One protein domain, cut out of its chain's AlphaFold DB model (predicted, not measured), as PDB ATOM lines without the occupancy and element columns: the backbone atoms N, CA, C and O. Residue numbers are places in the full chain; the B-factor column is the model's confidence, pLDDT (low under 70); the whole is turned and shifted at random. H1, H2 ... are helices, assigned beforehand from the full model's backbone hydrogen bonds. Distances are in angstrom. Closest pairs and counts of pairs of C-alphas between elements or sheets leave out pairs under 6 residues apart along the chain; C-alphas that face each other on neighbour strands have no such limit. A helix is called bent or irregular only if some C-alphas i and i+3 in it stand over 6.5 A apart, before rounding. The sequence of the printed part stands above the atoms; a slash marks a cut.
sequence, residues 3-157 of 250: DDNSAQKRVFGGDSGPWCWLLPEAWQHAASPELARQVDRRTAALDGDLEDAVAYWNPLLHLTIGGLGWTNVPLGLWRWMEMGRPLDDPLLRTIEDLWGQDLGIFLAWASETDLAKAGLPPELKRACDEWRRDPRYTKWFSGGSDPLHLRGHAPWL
ATOM      1  N   ASP A   3     173.915 182.595  97.829       57.19
ATOM      2  CA  ASP A   3     174.082 182.963  99.249       57.19
ATOM      3  C   ASP A   3     173.818 181.812 100.228       57.19
ATOM      4  O   ASP A   3     174.568 181.654 101.192       57.19
ATOM      5  N   ASP A   4     172.819 180.967  99.961       59.50
ATOM      6  CA  ASP A   4     172.388 179.904 100.885       59.50
ATOM      7  C   ASP A   4     173.449 178.800 101.041       59.50
ATOM      8  O   ASP A   4     173.829 178.418 102.147       59.50
ATOM      9  N   ASN A   5     174.071 178.396  99.929       62.00
ATOM     10  CA  ASN A   5     175.177 177.436  99.943       62.00
ATOM     11  C   ASN A   5     176.404 178.000 100.696       62.00
ATOM     12  O   ASN A   5     177.093 177.282 101.414       62.00
ATOM     13  N   SER A   6     176.656 179.314 100.615       60.66
ATOM     14  CA  SER A   6     177.750 179.960 101.361       60.66
ATOM     15  C   SER A   6     177.505 179.999 102.877       60.66
ATOM     16  O   SER A   6     178.456 179.968 103.661       60.66
ATOM     17  N   ALA A   7     176.242 180.097 103.299       64.00
ATOM     18  CA  ALA A   7     175.856 180.039 104.702       64.00
ATOM     19  C   ALA A   7     175.948 178.598 105.215       64.00
ATOM     20  O   ALA A   7     176.601 178.360 106.226       64.00
ATOM     21  N   GLN A   8     175.414 177.625 104.472       64.81
ATOM     22  CA  GLN A   8     175.509 176.202 104.817       64.81
ATOM     23  C   GLN A   8     176.958 175.712 104.910       64.81
ATOM     24  O   GLN A   8     177.298 175.036 105.876       64.81
ATOM     25  N   LYS A   9     177.838 176.120 103.982       66.94
ATOM     26  CA  LYS A   9     179.284 175.828 104.054       66.94
ATOM     27  C   LYS A   9     179.918 176.292 105.353       66.94
ATOM     28  O   LYS A   9     180.718 175.566 105.929       66.94
ATOM     29  N   ARG A  10     179.549 177.490 105.811       67.56
ATOM     30  CA  ARG A  10     180.037 178.043 107.077       67.56
ATOM     31  C   ARG A  10     179.487 177.286 108.281       67.56
ATOM     32  O   ARG A  10     180.216 177.087 109.241       67.56
ATOM     33  N   VAL A  11     178.234 176.841 108.223       71.56
ATOM     34  CA  VAL A  11     177.621 176.083 109.318       71.56
ATOM     35  C   VAL A  11     178.215 174.681 109.425       71.56
ATOM     36  O   VAL A  11     178.587 174.256 110.509       71.56
ATOM     37  N   PHE A  12     178.332 173.946 108.329       73.25
ATOM     38  CA  PHE A  12     178.672 172.521 108.359       73.25
ATOM     39  C   PHE A  12     180.128 172.230 107.971       73.25
ATOM     40  O   PHE A  12     180.451 171.130 107.536       73.25
ATOM     41  N   GLY A  13     181.018 173.217 108.116       62.78
ATOM     42  CA  GLY A  13     182.464 173.032 107.957       62.78
ATOM     43  C   GLY A  13     182.922 172.635 106.550       62.78
ATOM     44  O   GLY A  13     184.059 172.220 106.396       62.78
ATOM     45  N   GLY A  14     182.070 172.761 105.529       66.81
ATOM     46  CA  GLY A  14     182.332 172.284 104.165       66.81
ATOM     47  C   GLY A  14     181.336 171.234 103.673       66.81
ATOM     48  O   GLY A  14     181.164 171.107 102.460       66.81
ATOM     49  N   ASP A  15     180.615 170.564 104.580       73.88
ATOM     50  CA  ASP A  15     179.525 169.651 104.233       73.88
ATOM     51  C   ASP A  15     178.241 170.427 103.903       73.88
ATOM     52  O   ASP A  15     177.386 170.673 104.748       73.88
ATOM     53  N   SER A  16     178.129 170.922 102.673       75.06
ATOM     54  CA  SER A  16     177.067 171.857 102.282       75.06
ATOM     55  C   SER A  16     176.283 171.382 101.074       75.06
ATOM     56  O   SER A  16     176.880 171.128 100.029       75.06
ATOM     57  N   GLY A  17     174.959 171.390 101.170       83.25
ATOM     58  CA  GLY A  17     174.084 170.983 100.082       83.25
ATOM     59  C   GLY A  17     172.777 170.386 100.598       83.25
ATOM     60  O   GLY A  17     172.496 170.462 101.802       83.25
ATOM     61  N   PRO A  18     171.976 169.785  99.701       83.06
ATOM     62  CA  PRO A  18     170.704 169.158 100.059       83.06
ATOM     63  C   PRO A  18     170.823 168.058 101.117       83.06
ATOM     64  O   PRO A  18     169.948 167.905 101.968       83.06
ATOM     65  N   TRP A  19     171.967 167.381 101.163       85.12
ATOM     66  CA  TRP A  19     172.266 166.306 102.106       85.12
ATOM     67  C   TRP A  19     172.368 166.718 103.587       85.12
ATOM     68  O   TRP A  19     172.363 165.855 104.465       85.12
ATOM     69  N   CYS A  20     172.440 168.014 103.907       85.12
ATOM     70  CA  CYS A  20     172.468 168.497 105.297       85.12
ATOM     71  C   CYS A  20     171.114 169.022 105.790       85.12
ATOM     72  O   CYS A  20     170.985 169.386 106.960       85.12
ATOM     73  N   TRP A  21     170.087 169.073 104.934       85.31
ATOM     74  CA  TRP A  21     168.825 169.752 105.252       85.31
ATOM     75  C   TRP A  21     168.058 169.130 106.422       85.31
ATOM     76  O   TRP A  21     167.367 169.846 107.142       85.31
ATOM     77  N   LEU A  22     168.198 167.822 106.644       88.31
ATOM     78  CA  LEU A  22     167.496 167.114 107.719       88.31
ATOM     79  C   LEU A  22     168.260 167.090 109.044       88.31
ATOM     80  O   LEU A  22     167.713 166.686 110.070       88.31
ATOM     81  N   LEU A  23     169.513 167.543 109.055       88.38
ATOM     82  CA  LEU A  23     170.343 167.508 110.252       88.38
ATOM     83  C   LEU A  23     169.802 168.410 111.381       88.38
ATOM     84  O   LEU A  23     169.716 167.927 112.515       88.38
ATOM     85  N   PRO A  24     169.375 169.667 111.125       88.75
ATOM     86  CA  PRO A  24     168.726 170.480 112.150       88.75
ATOM     87  C   PRO A  24     167.467 169.822 112.725       88.75
ATOM     88  O   PRO A  24     167.301 169.779 113.943       88.75
ATOM     89  N   GLU A  25     166.613 169.265 111.861       89.06
ATOM     90  CA  GLU A  25     165.352 168.624 112.254       89.06
ATOM     91  C   GLU A  25     165.604 167.407 113.157       89.06
ATOM     92  O   GLU A  25     164.955 167.263 114.193       89.06
ATOM     93  N   ALA A  26     166.602 166.577 112.838       91.44
ATOM     94  CA  ALA A  26     166.974 165.419 113.649       91.44
ATOM     95  C   ALA A  26     167.465 165.816 115.057       91.44
ATOM     96  O   ALA A  26     167.068 165.218 116.064       91.44
ATOM     97  N   TRP A  27     168.297 166.857 115.160       92.12
ATOM     98  CA  TRP A  27     168.749 167.366 116.457       92.12
ATOM     99  C   TRP A  27     167.620 167.993 117.270       92.12
ATOM    100  O   TRP A  27     167.533 167.752 118.476       92.12
ATOM    101  N   GLN A  28     166.730 168.742 116.617       89.94
ATOM    102  CA  GLN A  28     165.541 169.314 117.247       89.94
ATOM    103  C   GLN A  28     164.591 168.221 117.741       89.94
ATOM    104  O   GLN A  28     164.119 168.305 118.874       89.94
ATOM    105  N   HIS A  29     164.405 167.153 116.961       90.94
ATOM    106  CA  HIS A  29     163.641 165.981 117.380       90.94
ATOM    107  C   HIS A  29     164.235 165.342 118.633       90.94
ATOM    108  O   HIS A  29     163.522 165.043 119.584       90.94
ATOM    109  N   ALA A  30     165.560 165.201 118.698       92.38
ATOM    110  CA  ALA A  30     166.214 164.680 119.895       92.38
ATOM    111  C   ALA A  30     166.177 165.648 121.089       92.38
ATOM    112  O   ALA A  30     166.321 165.208 122.231       92.38
ATOM    113  N   ALA A  31     166.095 166.957 120.863       90.06
ATOM    114  CA  ALA A  31     166.039 167.967 121.919       90.06
ATOM    115  C   ALA A  31     164.644 168.066 122.551       90.06
ATOM    116  O   ALA A  31     164.547 168.118 123.778       90.06
ATOM    117  N   SER A  32     163.607 168.058 121.715       85.06
ATOM    118  CA  SER A  32     162.205 168.245 122.091       85.06
ATOM    119  C   SER A  32     161.297 167.428 121.163       85.06
ATOM    120  O   SER A  32     160.701 167.996 120.243       85.06
ATOM    121  N   PRO A  33     161.182 166.103 121.381       77.31
ATOM    122  CA  PRO A  33     160.348 165.225 120.555       77.31
ATOM    123  C   PRO A  33     158.897 165.713 120.437       77.31
ATOM    124  O   PRO A  33     158.276 165.595 119.390       77.31
ATOM    125  N   GLU A  34     158.365 166.322 121.496       76.06
ATOM    126  CA  GLU A  34     157.005 166.862 121.562       76.06
ATOM    127  C   GLU A  34     156.764 168.094 120.676       76.06
ATOM    128  O   GLU A  34     155.619 168.405 120.353       76.06
ATOM    129  N   LEU A  35     157.828 168.802 120.289       71.56
ATOM    130  CA  LEU A  35     157.769 169.964 119.396       71.56
ATOM    131  C   LEU A  35     158.246 169.630 117.981       71.56
ATOM    132  O   LEU A  35     158.140 170.460 117.074       71.56
ATOM    133  N   ALA A  36     158.790 168.431 117.795       69.00
ATOM    134  CA  ALA A  36     159.327 167.995 116.529       69.00
ATOM    135  C   ALA A  36     158.186 167.772 115.536       69.00
ATOM    136  O   ALA A  36     157.248 167.013 115.788       69.00
ATOM    137  N   ARG A  37     158.257 168.427 114.374       66.38
ATOM    138  CA  ARG A  37     157.353 168.081 113.277       66.38
ATOM    139  C   ARG A  37     157.764 166.718 112.745       66.38
ATOM    140  O   ARG A  37     158.848 166.583 112.189       66.38
ATOM    141  N   GLN A  38     156.879 165.735 112.860       62.22
ATOM    142  CA  GLN A  38     157.000 164.517 112.074       62.22
ATOM    143  C   GLN A  38     156.639 164.849 110.629       62.22
ATOM    144  O   GLN A  38     155.468 164.977 110.276       62.22
ATOM    145  N   VAL A  39     157.656 165.043 109.798       62.75
ATOM    146  CA  VAL A  39     157.481 165.029 108.350       62.75
ATOM    147  C   VAL A  39     157.934 163.654 107.894       62.75
ATOM    148  O   VAL A  39     159.122 163.350 107.965       62.75
ATOM    149  N   ASP A  40     156.993 162.813 107.462       69.19
ATOM    150  CA  ASP A  40     157.342 161.542 106.831       69.19
ATOM    151  C   ASP A  40     158.047 161.837 105.502       69.19
ATOM    152  O   ASP A  40     157.422 162.149 104.488       69.19
ATOM    153  N   ARG A  41     159.379 161.799 105.544       74.44
ATOM    154  CA  ARG A  41     160.245 161.909 104.368       74.44
ATOM    155  C   ARG A  41     160.843 160.568 103.981       74.44
ATOM    156  O   ARG A  41     161.641 160.530 103.054       74.44
ATOM    157  N   ARG A  42     160.441 159.473 104.636       80.75
ATOM    158  CA  ARG A  42     160.963 158.134 104.356       80.75
ATOM    159  C   ARG A  42     160.678 157.745 102.912       80.75
ATOM    160  O   ARG A  42     161.574 157.306 102.210       80.75
ATOM    161  N   THR A  43     159.444 157.939 102.453       78.06
ATOM    162  CA  THR A  43     159.070 157.587 101.074       78.06
ATOM    163  C   THR A  43     159.852 158.418 100.057       78.06
ATOM    164  O   THR A  43     160.429 157.860  99.133       78.06
ATOM    165  N   ALA A  44     159.945 159.737 100.264       75.75
ATOM    166  CA  ALA A  44     160.728 160.614  99.392       75.75
ATOM    167  C   ALA A  44     162.216 160.230  99.382       75.75
ATOM    168  O   ALA A  44     162.815 160.145  98.324       75.75
ATOM    169  N   ALA A  45     162.788 159.909 100.541       79.69
ATOM    170  CA  ALA A  45     164.171 159.470 100.663       79.69
ATOM    171  C   ALA A  45     164.447 158.122  99.998       79.69
ATOM    172  O   ALA A  45     165.516 157.915  99.430       79.69
ATOM    173  N   LEU A  46     163.506 157.180 100.114       79.00
ATOM    174  CA  LEU A  46     163.713 155.822  99.636       79.00
ATOM    175  C   LEU A  46     163.353 155.645  98.153       79.00
ATOM    176  O   LEU A  46     163.891 154.759  97.489       79.00
ATOM    177  N   ASP A  47     162.456 156.462  97.617       82.06
ATOM    178  CA  ASP A  47     162.036 156.383  96.213       82.06
ATOM    179  C   ASP A  47     162.520 157.571  95.367       82.06
ATOM    180  O   ASP A  47     162.316 157.572  94.152       82.06
ATOM    181  N   GLY A  48     163.164 158.552  96.000       82.00
ATOM    182  CA  GLY A  48     163.787 159.708  95.364       82.00
ATOM    183  C   GLY A  48     165.162 159.412  94.774       82.00
ATOM    184  O   GLY A  48     165.527 158.262  94.502       82.00
ATOM    185  N   ASP A  49     165.916 160.478  94.527       85.69
ATOM    186  CA  ASP A  49     167.257 160.380  93.962       85.69
ATOM    187  C   ASP A  49     168.340 160.145  95.034       85.69
ATOM    188  O   ASP A  49     168.070 159.940  96.221       85.69
ATOM    189  N   LEU A  50     169.604 160.116  94.602       84.69
ATOM    190  CA  LEU A  50     170.730 159.928  95.513       84.69
ATOM    191  C   LEU A  50     170.831 161.066  96.541       84.69
ATOM    192  O   LEU A  50     171.207 160.804  97.679       84.69
ATOM    193  N   GLU A  51     170.503 162.308  96.175       87.50
ATOM    194  CA  GLU A  51     170.587 163.447  97.094       87.50
ATOM    195  C   GLU A  51     169.558 163.312  98.221       87.50
ATOM    196  O   GLU A  51     169.906 163.519  99.387       87.50
ATOM    197  N   ASP A  52     168.335 162.882  97.896       88.19
ATOM    198  CA  ASP A  52     167.287 162.589  98.880       88.19
ATOM    199  C   ASP A  52     167.705 161.467  99.842       88.19
ATOM    200  O   ASP A  52     167.529 161.571 101.063       88.19
ATOM    201  N   ALA A  53     168.314 160.403  99.310       88.31
ATOM    202  CA  ALA A  53     168.811 159.294 100.115       88.31
ATOM    203  C   ALA A  53     169.936 159.735 101.064       88.31
ATOM    204  O   ALA A  53     169.913 159.412 102.254       88.31
ATOM    205  N   VAL A  54     170.907 160.506 100.568       90.19
ATOM    206  CA  VAL A  54     171.999 161.038 101.395       90.19
ATOM    207  C   VAL A  54     171.432 161.969 102.469       90.19
ATOM    208  O   VAL A  54     171.779 161.818 103.639       90.19
ATOM    209  N   ALA A  55     170.509 162.873 102.118       90.31
ATOM    210  CA  ALA A  55     169.861 163.778 103.068       90.31
ATOM    211  C   ALA A  55     169.152 163.037 104.203       90.31
ATOM    212  O   ALA A  55     169.176 163.486 105.350       90.31
ATOM    213  N   TYR A  56     168.547 161.893 103.895       91.94
ATOM    214  CA  TYR A  56     167.886 161.038 104.871       91.94
ATOM    215  C   TYR A  56     168.854 160.335 105.813       91.94
ATOM    216  O   TYR A  56     168.605 160.303 107.017       91.94
ATOM    217  N   TRP A  57     169.959 159.791 105.307       93.00
ATOM    218  CA  TRP A  57     170.885 159.010 106.130       93.00
ATOM    219  C   TRP A  57     171.953 159.841 106.845       93.00
ATOM    220  O   TRP A  57     172.420 159.441 107.913       93.00
ATOM    221  N   ASN A  58     172.340 160.997 106.302       92.00
ATOM    222  CA  ASN A  58     173.415 161.818 106.860       92.00
ATOM    223  C   ASN A  58     173.179 162.213 108.337       92.00
ATOM    224  O   ASN A  58     174.086 162.047 109.157       92.00
ATOM    225  N   PRO A  59     171.968 162.625 108.770       92.69
ATOM    226  CA  PRO A  59     171.734 162.941 110.177       92.69
ATOM    227  C   PRO A  59     171.988 161.768 111.128       92.69
ATOM    228  O   PRO A  59     172.478 161.984 112.237       92.69
ATOM    229  N   LEU A  60     171.731 160.525 110.705       94.62
ATOM    230  CA  LEU A  60     171.989 159.341 111.526       94.62
ATOM    231  C   LEU A  60     173.485 159.185 111.850       94.62
ATOM    232  O   LEU A  60     173.835 158.824 112.979       94.62
ATOM    233  N   LEU A  61     174.381 159.537 110.919       92.06
ATOM    234  CA  LEU A  61     175.822 159.598 111.196       92.06
ATOM    235  C   LEU A  61     176.135 160.612 112.292       92.06
ATOM    236  O   LEU A  61     176.828 160.302 113.257       92.06
ATOM    237  N   HIS A  62     175.578 161.812 112.188       91.81
ATOM    238  CA  HIS A  62     175.807 162.862 113.173       91.81
ATOM    239  C   HIS A  62     175.255 162.522 114.561       91.81
ATOM    240  O   HIS A  62     175.910 162.812 115.563       91.81
ATOM    241  N   LEU A  63     174.085 161.886 114.654       94.69
ATOM    242  CA  LEU A  63     173.526 161.476 115.943       94.69
ATOM    243  C   LEU A  63     174.340 160.341 116.586       94.69
ATOM    244  O   LEU A  63     174.562 160.362 117.797       94.69
ATOM    245  N   THR A  64     174.817 159.373 115.799       95.44
ATOM    246  CA  THR A  64     175.602 158.235 116.316       95.44
ATOM    247  C   THR A  64     177.033 158.631 116.684       95.44
ATOM    248  O   THR A  64     177.520 158.279 117.759       95.44
ATOM    249  N   ILE A  65     177.701 159.419 115.845       92.56
ATOM    250  CA  ILE A  65     179.100 159.818 116.049       92.56
ATOM    251  C   ILE A  65     179.192 161.064 116.922       92.56
ATOM    252  O   ILE A  65     179.888 161.056 117.933       92.56
ATOM    253  N   GLY A  66     178.452 162.117 116.582       90.44
ATOM    254  CA  GLY A  66     178.410 163.350 117.364       90.44
ATOM    255  C   GLY A  66     177.666 163.183 118.675       90.44
ATOM    256  O   GLY A  66     178.199 163.486 119.732       90.44
ATOM    257  N   GLY A  67     176.439 162.672 118.620       94.12
ATOM    258  CA  GLY A  67     175.589 162.555 119.802       94.12
ATOM    259  C   GLY A  67     176.025 161.454 120.758       94.12
ATOM    260  O   GLY A  67     176.307 161.724 121.925       94.12
ATOM    261  N   LEU A  68     176.083 160.211 120.283       95.94
ATOM    262  CA  LEU A  68     176.408 159.055 121.126       95.94
ATOM    263  C   LEU A  68     177.919 158.867 121.317       95.94
ATOM    264  O   LEU A  68     178.332 158.123 122.208       95.94
ATOM    265  N   GLY A  69     178.757 159.559 120.539       93.94
ATOM    266  CA  GLY A  69     180.211 159.442 120.630       93.94
ATOM    267  C   GLY A  69     180.712 158.060 120.213       93.94
ATOM    268  O   GLY A  69     181.705 157.598 120.772       93.94
ATOM    269  N   TRP A  70     180.001 157.349 119.333       94.81
ATOM    270  CA  TRP A  70     180.374 156.000 118.903       94.81
ATOM    271  C   TRP A  70     181.507 156.038 117.885       94.81
ATOM    272  O   TRP A  70     181.426 156.740 116.882       94.81
ATOM    273  N   THR A  71     182.548 155.239 118.123       92.88
ATOM    274  CA  THR A  71     183.654 155.076 117.163       92.88
ATOM    275  C   THR A  71     183.556 153.788 116.355       92.88
ATOM    276  O   THR A  71     184.265 153.638 115.366       92.88
ATOM    277  N   ASN A  72     182.702 152.857 116.780       95.00
ATOM    278  CA  ASN A  72     182.296 151.676 116.037       95.00
ATOM    279  C   ASN A  72     180.767 151.700 115.896       95.00
ATOM    280  O   ASN A  72     180.041 151.053 116.655       95.00
ATOM    281  N   VAL A  73     180.276 152.518 114.960       95.19
ATOM    282  CA  VAL A  73     178.839 152.747 114.722       95.19
ATOM    283  C   VAL A  73     178.052 151.451 114.498       95.19
ATOM    284  O   VAL A  73     177.040 151.275 115.181       95.19
ATOM    285  N   PRO A  74     178.477 150.520 113.613       96.25
ATOM    286  CA  PRO A  74     177.708 149.302 113.392       96.25
ATOM    287  C   PRO A  74     177.619 148.441 114.660       96.25
ATOM    288  O   PRO A  74     176.559 147.898 114.959       96.25
ATOM    289  N   LEU A  75     178.682 148.375 115.469       97.25
ATOM    290  CA  LEU A  75     178.642 147.657 116.744       97.25
ATOM    291  C   LEU A  75     177.674 148.298 117.751       97.25
ATOM    292  O   LEU A  75     176.926 147.581 118.418       97.25
ATOM    293  N   GLY A  76     177.676 149.632 117.848       97.56
ATOM    294  CA  GLY A  76     176.787 150.374 118.744       97.56
ATOM    295  C   GLY A  76     175.313 150.172 118.406       97.56
ATOM    296  O   GLY A  76     174.525 149.817 119.287       97.56
ATOM    297  N   LEU A  77     174.961 150.314 117.123       97.88
ATOM    298  CA  LEU A  77     173.604 150.062 116.631       97.88
ATOM    299  C   LEU A  77     173.184 148.612 116.865       97.88
ATOM    300  O   LEU A  77     172.109 148.375 117.412       97.88
ATOM    301  N   TRP A  78     174.043 147.651 116.516       97.81
ATOM    302  CA  TRP A  78     173.766 146.229 116.716       97.81
ATOM    303  C   TRP A  78     173.466 145.899 118.179       97.81
ATOM    304  O   TRP A  78     172.429 145.318 118.481       97.81
ATOM    305  N   ARG A  79     174.331 146.318 119.111       98.06
ATOM    306  CA  ARG A  79     174.131 146.055 120.544       98.06
ATOM    307  C   ARG A  79     172.856 146.705 121.075       98.06
ATOM    308  O   ARG A  79     172.152 146.090 121.868       98.06
ATOM    309  N   TRP A  80     172.539 147.923 120.642       98.25
ATOM    310  CA  TRP A  80     171.284 148.574 121.021       98.25
ATOM    311  C   TRP A  80     170.056 147.812 120.496       98.25
ATOM    312  O   TRP A  80     169.086 147.631 121.236       98.25
ATOM    313  N   MET A  81     170.116 147.313 119.257       97.44
ATOM    314  CA  MET A  81     169.065 146.480 118.670       97.44
ATOM    315  C   MET A  81     168.894 145.156 119.425       97.44
ATOM    316  O   MET A  81     167.767 144.814 119.776       97.44
ATOM    317  N   GLU A  82     169.989 144.471 119.759       97.19
ATOM    318  CA  GLU A  82     169.985 143.223 120.545       97.19
ATOM    319  C   GLU A  82     169.417 143.407 121.960       97.19
ATOM    320  O   GLU A  82     168.816 142.499 122.528       97.19
ATOM    321  N   MET A  83     169.544 144.607 122.532       97.56
ATOM    322  CA  MET A  83     168.919 144.964 123.811       97.56
ATOM    323  C   MET A  83     167.403 145.214 123.709       97.56
ATOM    324  O   MET A  83     166.786 145.609 124.701       97.56
ATOM    325  N   GLY A  84     166.793 145.029 122.536       97.81
ATOM    326  CA  GLY A  84     165.369 145.276 122.308       97.81
ATOM    327  C   GLY A  84     165.023 146.750 122.085       97.81
ATOM    328  O   GLY A  84     163.895 147.150 122.355       97.81
ATOM    329  N   ARG A  85     165.987 147.559 121.616       97.38
ATOM    330  CA  ARG A  85     165.809 148.979 121.253       97.38
ATOM    331  C   ARG A  85     165.193 149.854 122.362       97.38
ATOM    332  O   ARG A  85     164.183 150.522 122.146       97.38
ATOM    333  N   PRO A  86     165.779 149.894 123.572       97.44
ATOM    334  CA  PRO A  86     165.291 150.770 124.638       97.44
ATOM    335  C   PRO A  86     165.287 152.253 124.211       97.44
ATOM    336  O   PRO A  86     166.244 152.729 123.598       97.44
ATOM    337  N   LEU A  87     164.217 152.983 124.571       95.75
ATOM    338  CA  LEU A  87     163.922 154.358 124.113       95.75
ATOM    339  C   LEU A  87     164.004 155.424 125.227       95.75
ATOM    340  O   LEU A  87     163.359 156.475 125.146       95.75
ATOM    341  N   ASP A  88     164.728 155.152 126.317       94.88
ATOM    342  CA  ASP A  88     164.907 156.113 127.420       94.88
ATOM    343  C   ASP A  88     166.028 157.136 127.173       94.88
ATOM    344  O   ASP A  88     166.183 158.068 127.965       94.88
ATOM    345  N   ASP A  89     166.795 156.986 126.090       95.00
ATOM    346  CA  ASP A  89     167.664 158.045 125.580       95.00
ATOM    347  C   ASP A  89     166.970 158.813 124.445       95.00
ATOM    348  O   ASP A  89     166.493 158.180 123.499       95.00
ATOM    349  N   PRO A  90     166.921 160.156 124.492       93.88
ATOM    350  CA  PRO A  90     166.293 160.944 123.437       93.88
ATOM    351  C   PRO A  90     166.921 160.761 122.051       93.88
ATOM    352  O   PRO A  90     166.197 160.839 121.066       93.88
ATOM    353  N   LEU A  91     168.234 160.505 121.945       95.12
ATOM    354  CA  LEU A  91     168.861 160.259 120.642       95.12
ATOM    355  C   LEU A  91     168.425 158.913 120.072       95.12
ATOM    356  O   LEU A  91     168.043 158.848 118.912       95.12
ATOM    357  N   LEU A  92     168.441 157.858 120.888       97.06
ATOM    358  CA  LEU A  92     168.017 156.523 120.454       97.06
ATOM    359  C   LEU A  92     166.525 156.490 120.101       97.06
ATOM    360  O   LEU A  92     166.145 155.838 119.134       97.06
ATOM    361  N   ARG A  93     165.694 157.250 120.823       95.19
ATOM    362  CA  ARG A  93     164.290 157.470 120.457       95.19
ATOM    363  C   ARG A  93     164.152 158.131 119.090       95.19
ATOM    364  O   ARG A  93     163.454 157.592 118.248       95.19
ATOM    365  N   THR A  94     164.856 159.238 118.846       94.25
ATOM    366  CA  THR A  94     164.875 159.882 117.522       94.25
ATOM    367  C   THR A  94     165.344 158.927 116.430       94.25
ATOM    368  O   THR A  94     164.788 158.931 115.336       94.25
ATOM    369  N   ILE A  95     166.356 158.102 116.717       95.50
ATOM    370  CA  ILE A  95     166.862 157.116 115.764       95.50
ATOM    371  C   ILE A  95     165.775 156.093 115.407       95.50
ATOM    372  O   ILE A  95     165.570 155.809 114.229       95.50
ATOM    373  N   GLU A  96     165.056 155.576 116.405       95.12
ATOM    374  CA  GLU A  96     163.951 154.642 116.181       95.12
ATOM    375  C   GLU A  96     162.783 155.293 115.432       95.12
ATOM    376  O   GLU A  96     162.292 154.725 114.460       95.12
ATOM    377  N   ASP A  97     162.377 156.495 115.844       92.50
ATOM    378  CA  ASP A  97     161.221 157.192 115.276       92.50
ATOM    379  C   ASP A  97     161.429 157.543 113.792       92.50
ATOM    380  O   ASP A  97     160.483 157.475 113.008       92.50
ATOM    381  N   LEU A  98     162.657 157.901 113.392       91.75
ATOM    382  CA  LEU A  98     162.955 158.367 112.031       91.75
ATOM    383  C   LEU A  98     163.530 157.281 111.108       91.75
ATOM    384  O   LEU A  98     163.277 157.325 109.902       91.75
ATOM    385  N   TRP A  99     164.286 156.314 111.642       94.19
ATOM    386  CA  TRP A  99     164.984 155.291 110.845       94.19
ATOM    387  C   TRP A  99     164.708 153.852 111.286       94.19
ATOM    388  O   TRP A  99     165.196 152.933 110.633       94.19
ATOM    389  N   GLY A 100     163.939 153.603 112.352       93.81
ATOM    390  CA  GLY A 100     163.814 152.281 112.987       93.81
ATOM    391  C   GLY A 100     163.447 151.132 112.038       93.81
ATOM    392  O   GLY A 100     163.932 150.006 112.209       93.81
ATOM    393  N   GLN A 101     162.637 151.412 111.011       91.06
ATOM    394  CA  GLN A 101     162.224 150.442 109.985       91.06
ATOM    395  C   GLN A 101     163.334 150.109 108.979       91.06
ATOM    396  O   GLN A 101     163.331 149.028 108.391       91.06
ATOM    397  N   ASP A 102     164.286 151.020 108.802       91.81
ATOM    398  CA  ASP A 102     165.302 150.977 107.754       91.81
ATOM    399  C   ASP A 102     166.720 150.807 108.314       91.81
ATOM    400  O   ASP A 102     167.672 150.661 107.549       91.81
ATOM    401  N   LEU A 103     166.884 150.752 109.641       93.69
ATOM    402  CA  LEU A 103     168.184 150.604 110.308       93.69
ATOM    403  C   LEU A 103     169.030 149.445 109.774       93.69
ATOM    404  O   LEU A 103     170.253 149.555 109.762       93.69
ATOM    405  N   GLY A 104     168.409 148.356 109.308       93.75
ATOM    406  CA  GLY A 104     169.130 147.239 108.692       93.75
ATOM    407  C   GLY A 104     169.930 147.654 107.450       93.75
ATOM    408  O   GLY A 104     171.051 147.188 107.260       93.75
ATOM    409  N   ILE A 105     169.403 148.589 106.650       93.12
ATOM    410  CA  ILE A 105     170.076 149.127 105.460       93.12
ATOM    411  C   ILE A 105     171.344 149.872 105.875       93.12
ATOM    412  O   ILE A 105     172.443 149.562 105.411       93.12
ATOM    413  N   PHE A 106     171.192 150.822 106.799       94.38
ATOM    414  CA  PHE A 106     172.301 151.629 107.292       94.38
ATOM    415  C   PHE A 106     173.354 150.786 108.008       94.38
ATOM    416  O   PHE A 106     174.546 150.978 107.792       94.38
ATOM    417  N   LEU A 107     172.930 149.824 108.828       95.19
ATOM    418  CA  LEU A 107     173.826 148.933 109.558       95.19
ATOM    419  C   LEU A 107     174.642 148.048 108.605       95.19
ATOM    420  O   LEU A 107     175.862 147.939 108.755       95.19
ATOM    421  N   ALA A 108     173.996 147.482 107.582       94.50
ATOM    422  CA  ALA A 108     174.679 146.725 106.539       94.50
ATOM    423  C   ALA A 108     175.675 147.592 105.762       94.50
ATOM    424  O   ALA A 108     176.800 147.144 105.533       94.50
ATOM    425  N   TRP A 109     175.319 148.826 105.401       93.44
ATOM    426  CA  TRP A 109     176.260 149.757 104.772       93.44
ATOM    427  C   TRP A 109     177.437 150.085 105.708       93.44
ATOM    428  O   TRP A 109     178.587 149.842 105.348       93.44
ATOM    429  N   ALA A 110     177.168 150.538 106.935       93.19
ATOM    430  CA  ALA A 110     178.181 150.980 107.897       93.19
ATOM    431  C   ALA A 110     179.166 149.870 108.297       93.19
ATOM    432  O   ALA A 110     180.305 150.158 108.657       93.19
ATOM    433  N   SER A 111     178.751 148.600 108.228       93.06
ATOM    434  CA  SER A 111     179.619 147.454 108.530       93.06
ATOM    435  C   SER A 111     180.739 147.194 107.505       93.06
ATOM    436  O   SER A 111     181.673 146.464 107.827       93.06
ATOM    437  N   GLU A 112     180.681 147.806 106.315       89.19
ATOM    438  CA  GLU A 112     181.690 147.682 105.237       89.19
ATOM    439  C   GLU A 112     182.498 148.970 105.030       89.19
ATOM    440  O   GLU A 112     183.235 149.111 104.050       89.19
ATOM    441  N   THR A 113     182.314 149.961 105.898       87.75
ATOM    442  CA  THR A 113     183.027 151.237 105.818       87.75
ATOM    443  C   THR A 113     184.006 151.384 106.968       87.75
ATOM    444  O   THR A 113     184.046 150.572 107.892       87.75
ATOM    445  N   ASP A 114     184.769 152.473 106.946       84.94
ATOM    446  CA  ASP A 114     185.720 152.813 108.007       84.94
ATOM    447  C   ASP A 114     185.031 153.139 109.349       84.94
ATOM    448  O   ASP A 114     185.694 153.340 110.366       84.94
ATOM    449  N   LEU A 115     183.692 153.165 109.376       85.62
ATOM    450  CA  LEU A 115     182.897 153.240 110.602       85.62
ATOM    451  C   LEU A 115     182.908 151.925 111.388       85.62
ATOM    452  O   LEU A 115     182.651 151.932 112.594       85.62
ATOM    453  N   ALA A 116     183.188 150.804 110.721       88.12
ATOM    454  CA  ALA A 116     183.390 149.512 111.348       88.12
ATOM    455  C   ALA A 116     184.838 149.372 111.818       88.12
ATOM    456  O   ALA A 116     185.779 149.369 111.025       88.12
ATOM    457  N   LYS A 117     185.030 149.157 113.121       86.00
ATOM    458  CA  LYS A 117     186.326 148.685 113.627       86.00
ATOM    459  C   LYS A 117     186.431 147.166 113.491       86.00
ATOM    460  O   LYS A 117     185.426 146.457 113.414       86.00
ATOM    461  N   ALA A 118     187.665 146.662 113.482       83.50
ATOM    462  CA  ALA A 118     187.937 145.230 113.418       83.50
ATOM    463  C   ALA A 118     187.207 144.453 114.533       83.50
ATOM    464  O   ALA A 118     187.031 144.952 115.643       83.50
ATOM    465  N   GLY A 119     186.819 143.209 114.236       84.88
ATOM    466  CA  GLY A 119     186.214 142.310 115.225       84.88
ATOM    467  C   GLY A 119     184.697 142.429 115.393       84.88
ATOM    468  O   GLY A 119     184.194 142.124 116.472       84.88
ATOM    469  N   LEU A 120     183.951 142.842 114.358       92.25
ATOM    470  CA  LEU A 120     182.482 142.783 114.397       92.25
ATOM    471  C   LEU A 120     181.977 141.354 114.697       92.25
ATOM    472  O   LEU A 120     182.512 140.404 114.108       92.25
ATOM    473  N   PRO A 121     180.938 141.195 115.547       95.06
ATOM    474  CA  PRO A 121     180.358 139.893 115.868       95.06
ATOM    475  C   PRO A 121     179.937 139.105 114.615       95.06
ATOM    476  O   PRO A 121     179.384 139.699 113.682       95.06
ATOM    477  N   PRO A 122     180.145 137.776 114.569       95.44
ATOM    478  CA  PRO A 122     179.683 136.940 113.458       95.44
ATOM    479  C   PRO A 122     178.176 137.053 113.196       95.44
ATOM    480  O   PRO A 122     177.745 137.016 112.047       95.44
ATOM    481  N   GLU A 123     177.378 137.220 114.250       96.50
ATOM    482  CA  GLU A 123     175.927 137.408 114.190       96.50
ATOM    483  C   GLU A 123     175.564 138.672 113.413       96.50
ATOM    484  O   GLU A 123     174.755 138.605 112.490       96.50
ATOM    485  N   LEU A 124     176.235 139.785 113.722       95.69
ATOM    486  CA  LEU A 124     176.067 141.047 113.008       95.69
ATOM    487  C   LEU A 124     176.422 140.882 111.527       95.69
ATOM    488  O   LEU A 124     175.659 141.299 110.663       95.69
ATOM    489  N   LYS A 125     177.545 140.226 111.214       94.75
ATOM    490  CA  LYS A 125     177.939 139.987 109.815       94.75
ATOM    491  C   LYS A 125     176.882 139.193 109.047       94.75
ATOM    492  O   LYS A 125     176.550 139.563 107.927       94.75
ATOM    493  N   ARG A 126     176.327 138.139 109.659       95.94
ATOM    494  CA  ARG A 126     175.238 137.350 109.058       95.94
ATOM    495  C   ARG A 126     173.986 138.195 108.823       95.94
ATOM    496  O   ARG A 126     173.450 138.153 107.723       95.94
ATOM    497  N   ALA A 127     173.571 138.992 109.807       95.25
ATOM    498  CA  ALA A 127     172.413 139.876 109.667       95.25
ATOM    499  C   ALA A 127     172.611 140.911 108.542       95.25
ATOM    500  O   ALA A 127     171.732 141.087 107.700       95.25
ATOM    501  N   CYS A 128     173.793 141.535 108.461       94.62
ATOM    502  CA  CYS A 128     174.139 142.452 107.373       94.62
ATOM    503  C   CYS A 128     174.071 141.775 105.999       94.62
ATOM    504  O   CYS A 128     173.518 142.335 105.053       94.62
ATOM    505  N   ASP A 129     174.601 140.560 105.889       93.75
ATOM    506  CA  ASP A 129     174.547 139.766 104.666       93.75
ATOM    507  C   ASP A 129     173.115 139.396 104.252       93.75
ATOM    508  O   ASP A 129     172.804 139.370 103.060       93.75
ATOM    509  N   GLU A 130     172.235 139.112 105.211       93.69
ATOM    510  CA  GLU A 130     170.814 138.865 104.957       93.69
ATOM    511  C   GLU A 130     170.114 140.127 104.439       93.69
ATOM    512  O   GLU A 130     169.450 140.066 103.403       93.69
ATOM    513  N   TRP A 131     170.327 141.286 105.073       92.75
ATOM    514  CA  TRP A 131     169.745 142.552 104.610       92.75
ATOM    515  C   TRP A 131     170.206 142.945 103.209       92.75
ATOM    516  O   TRP A 131     169.403 143.446 102.427       92.75
ATOM    517  N   ARG A 132     171.465 142.674 102.847       90.69
ATOM    518  CA  ARG A 132     171.966 142.935 101.485       90.69
ATOM    519  C   ARG A 132     171.322 142.063 100.421       90.69
ATOM    520  O   ARG A 132     171.211 142.487  99.273       90.69
ATOM    521  N   ARG A 133     170.938 140.838 100.785       91.12
ATOM    522  CA  ARG A 133     170.273 139.894  99.876       91.12
ATOM    523  C   ARG A 133     168.763 140.099  99.825       91.12
ATOM    524  O   ARG A 133     168.125 139.558  98.927       91.12
ATOM    525  N   ASP A 134     168.197 140.863 100.757       89.12
ATOM    526  CA  ASP A 134     166.772 141.162 100.780       89.12
ATOM    527  C   ASP A 134     166.372 141.975  99.534       89.12
ATOM    528  O   ASP A 134     166.848 143.104  99.362       89.12
ATOM    529  N   PRO A 135     165.473 141.460  98.673       88.38
ATOM    530  CA  PRO A 135     165.058 142.147  97.450       88.38
ATOM    531  C   PRO A 135     164.474 143.545  97.677       88.38
ATOM    532  O   PRO A 135     164.482 144.361  96.760       88.38
ATOM    533  N   ARG A 136     163.979 143.837  98.888       83.44
ATOM    534  CA  ARG A 136     163.480 145.167  99.264       83.44
ATOM    535  C   ARG A 136     164.600 146.201  99.359       83.44
ATOM    536  O   ARG A 136     164.337 147.391  99.200       83.44
ATOM    537  N   TYR A 137     165.828 145.760  99.630       84.19
ATOM    538  CA  TYR A 137     166.952 146.632  99.961       84.19
ATOM    539  C   TYR A 137     168.123 146.554  98.982       84.19
ATOM    540  O   TYR A 137     168.983 147.428  99.020       84.19
ATOM    541  N   THR A 138     168.155 145.574  98.073       85.19
ATOM    542  CA  THR A 138     169.251 145.383  97.101       85.19
ATOM    543  C   THR A 138     169.626 146.652  96.331       85.19
ATOM    544  O   THR A 138     170.813 146.881  96.095       85.19
ATOM    545  N   LYS A 139     168.654 147.517  95.990       85.50
ATOM    546  CA  LYS A 139     168.918 148.803  95.315       85.50
ATOM    547  C   LYS A 139     169.898 149.695  96.091       85.50
ATOM    548  O   LYS A 139     170.755 150.320  95.475       85.50
ATOM    549  N   TRP A 140     169.857 149.664  97.424       84.94
ATOM    550  CA  TRP A 140     170.700 150.467  98.326       84.94
ATOM    551  C   TRP A 140     172.122 149.951  98.502       84.94
ATOM    552  O   TRP A 140     172.930 150.578  99.180       84.94
ATOM    553  N   PHE A 141     172.422 148.795  97.918       87.12
ATOM    554  CA  PHE A 141     173.760 148.213  97.909       87.12
ATOM    555  C   PHE A 141     174.334 148.128  96.492       87.12
ATOM    556  O   PHE A 141     175.420 147.587  96.287       87.12
ATOM    557  N   SER A 142     173.615 148.672  95.510       79.00
ATOM    558  CA  SER A 142     174.109 148.865  94.152       79.00
ATOM    559  C   SER A 142     174.871 150.195  94.056       79.00
ATOM    560  O   SER A 142     174.565 151.129  94.787       79.00
ATOM    561  N   GLY A 143     175.886 150.294  93.189       73.94
ATOM    562  CA  GLY A 143     176.621 151.557  92.981       73.94
ATOM    563  C   GLY A 143     178.073 151.599  93.473       73.94
ATOM    564  O   GLY A 143     178.676 152.667  93.487       73.94
ATOM    565  N   GLY A 144     178.679 150.457  93.817       80.69
ATOM    566  CA  GLY A 144     180.120 150.359  94.089       80.69
ATOM    567  C   GLY A 144     180.469 150.317  95.578       80.69
ATOM    568  O   GLY A 144     179.805 149.629  96.347       80.69
ATOM    569  N   SER A 145     181.553 150.993  95.978       79.94
ATOM    570  CA  SER A 145     182.128 150.901  97.332       79.94
ATOM    571  C   SER A 145     181.472 151.812  98.379       79.94
ATOM    572  O   SER A 145     181.746 151.655  99.570       79.94
ATOM    573  N   ASP A 146     180.616 152.747  97.961       85.94
ATOM    574  CA  ASP A 146     179.865 153.634  98.853       85.94
ATOM    575  C   ASP A 146     178.438 153.884  98.337       85.94
ATOM    576  O   ASP A 146     178.129 154.965  97.837       85.94
ATOM    577  N   PRO A 147     177.558 152.874  98.412       86.75
ATOM    578  CA  PRO A 147     176.259 152.921  97.746       86.75
ATOM    579  C   PRO A 147     175.261 153.896  98.393       86.75
ATOM    580  O   PRO A 147     174.322 154.320  97.730       86.75
ATOM    581  N   LEU A 148     175.476 154.301  99.654       88.88
ATOM    582  CA  LEU A 148     174.714 155.392 100.280       88.88
ATOM    583  C   LEU A 148     175.371 156.769 100.087       88.88
ATOM    584  O   LEU A 148     174.810 157.761 100.532       88.88
ATOM    585  N   HIS A 149     176.549 156.840  99.455       88.56
ATOM    586  CA  HIS A 149     177.337 158.062  99.252       88.56
ATOM    587  C   HIS A 149     177.643 158.846 100.542       88.56
ATOM    588  O   HIS A 149     177.827 160.057 100.529       88.56
ATOM    589  N   LEU A 150     177.710 158.161 101.685       89.06
ATOM    590  CA  LEU A 150     177.883 158.800 102.989       89.06
ATOM    591  C   LEU A 150     179.354 158.922 103.416       89.06
ATOM    592  O   LEU A 150     179.665 159.677 104.339       89.06
ATOM    593  N   ARG A 151     180.292 158.221 102.758       85.06
ATOM    594  CA  ARG A 151     181.725 158.315 103.103       85.06
ATOM    595  C   ARG A 151     182.278 159.712 102.851       85.06
ATOM    596  O   ARG A 151     183.178 160.117 103.572       85.06
ATOM    597  N   GLY A 152     181.743 160.449 101.876       80.50
ATOM    598  CA  GLY A 152     182.119 161.845 101.620       80.50
ATOM    599  C   GLY A 152     181.722 162.810 102.744       80.50
ATOM    600  O   GLY A 152     182.343 163.860 102.893       80.50
ATOM    601  N   HIS A 153     180.743 162.422 103.566       82.06
ATOM    602  CA  HIS A 153     180.225 163.222 104.678       82.06
ATOM    603  C   HIS A 153     180.907 162.870 106.010       82.06
ATOM    604  O   HIS A 153     181.006 163.700 106.912       82.06
ATOM    605  N   ALA A 154     181.475 161.662 106.114       74.12
ATOM    606  CA  ALA A 154     182.167 161.188 107.310       74.12
ATOM    607  C   ALA A 154     183.360 162.058 107.787       74.12
ATOM    608  O   ALA A 154     183.499 162.228 108.999       74.12
ATOM    609  N   PRO A 155     184.207 162.641 106.910       63.78
ATOM    610  CA  PRO A 155     185.320 163.503 107.321       63.78
ATOM    611  C   PRO A 155     184.903 164.768 108.072       63.78
ATOM    612  O   PRO A 155     185.717 165.330 108.795       63.78
ATOM    613  N   TRP A 156     183.654 165.207 107.917       64.25
ATOM    614  CA  TRP A 156     183.103 166.383 108.594       64.25
ATOM    615  C   TRP A 156     182.438 166.021 109.925       64.25
ATOM    616  O   TRP A 156     181.783 166.853 110.558       64.25
ATOM    617  N   LEU A 157     182.558 164.757 110.346       68.94
ATOM    618  CA  LEU A 157     181.922 164.280 111.556       68.94
ATOM    619  C   LEU A 157     182.733 164.622 112.815       68.94
ATOM    620  O   LEU A 157     183.959 164.549 112.820       68.94
TER     621      LEU A 157
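AT A GLANCE: This is residues 3 to 157 of the 250 residues of an uncharacterized protein of Terracoccus luteus (UniProt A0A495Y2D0). A long kinked helix, H4, runs through the middle, with H2, H3 and H6 packed on it; H7, with H5 and H8 packed on it, forms a second group beside this one, and H9 is near H7 and H8. H1 lies out at one end, touching no helix, and the last stretch, residues 142 to 157, folds back from H9 toward H4 with no named element. The printed part has 155 residues, with nine helices, H1 to H9 in chain order, and no named strand; the class is all helix. It is compact, with a radius of gyration of the C-alphas of 15.1 A and spans of 48 by 37 by 29 A.

IN THESE COORDINATES: Find C-alpha 3 at (174.082, 182.963, 99.249); from there H1 runs to residue 11. H2 is residues 23 to 31 and H3 residues 42 to 47. Find C-alpha 50 at (170.730, 159.928, 95.513), where H4 begins; it runs 24.9 A to residue 67, with a kink of 27 degrees near residue 57, and is only just irregular: C-alphas 56 and 59 are 6.8 A apart. Next come H5, residues 73 to 82, H6, residues 90 to 99, and H7, residues 103 to 110. H8, residues 122 to 133, is 16.8 A long, and H9, residues 138 to 141, ends at C-alpha 141 at (173.760, 148.213, 97.909).

HOW THE PARTS SIT: Start at the hub, H4, which touches three helices. Its residues 58 to 63 touch H2, closest at the C-alphas of Leu 23 and Pro 59, 4.8 A, at a steep tilt of 42 degrees, the same way. Its residues 52 to 56 touch H3 in a helical hairpin, closest at the C-alphas of Ala 45 and Ala 53, 4.7 A. Its residues 60 to 67 touch H6, closest at the C-alphas of Leu 63 and Leu 91, 6.7 A, at a shallow tilt of 18 degrees, opposite ways. H2 and H6 touch too, at the C-alphas of Ala 30 and Pro 90, 5.1 A. Look next at H7: it touches H5 at the C-alphas of Pro 74 and Leu 107, 5.5 A, and residues 127 to 132 of H8 at those of Ala 108 and Cys 128, 4.4 A, about perpendicular at 76 degrees. H4 and H7 are close but not clearly touching, with the C-alphas of Trp 57 and Phe 106 7.6 A apart. Helix packing is only just mostly crossed, with 2 of 6 pairs at a shallow tilt. Every O i to N i+4 pair is within hydrogen-bond range in H1, H2, H3, H5, H6, H7 and H8; H4 has 11 of 14, and H9 is too short for such a pair.

THE WHOLE: The C-alphas farthest apart are those of Asp 3 and Pro 122, 48.5 A. The printed part has no cut; the links H1 to H2 and H7 to H8 are long. Confidence is under 70 at residues 3 to 10, 13 to 14, 36 to 40 and 155 to 157.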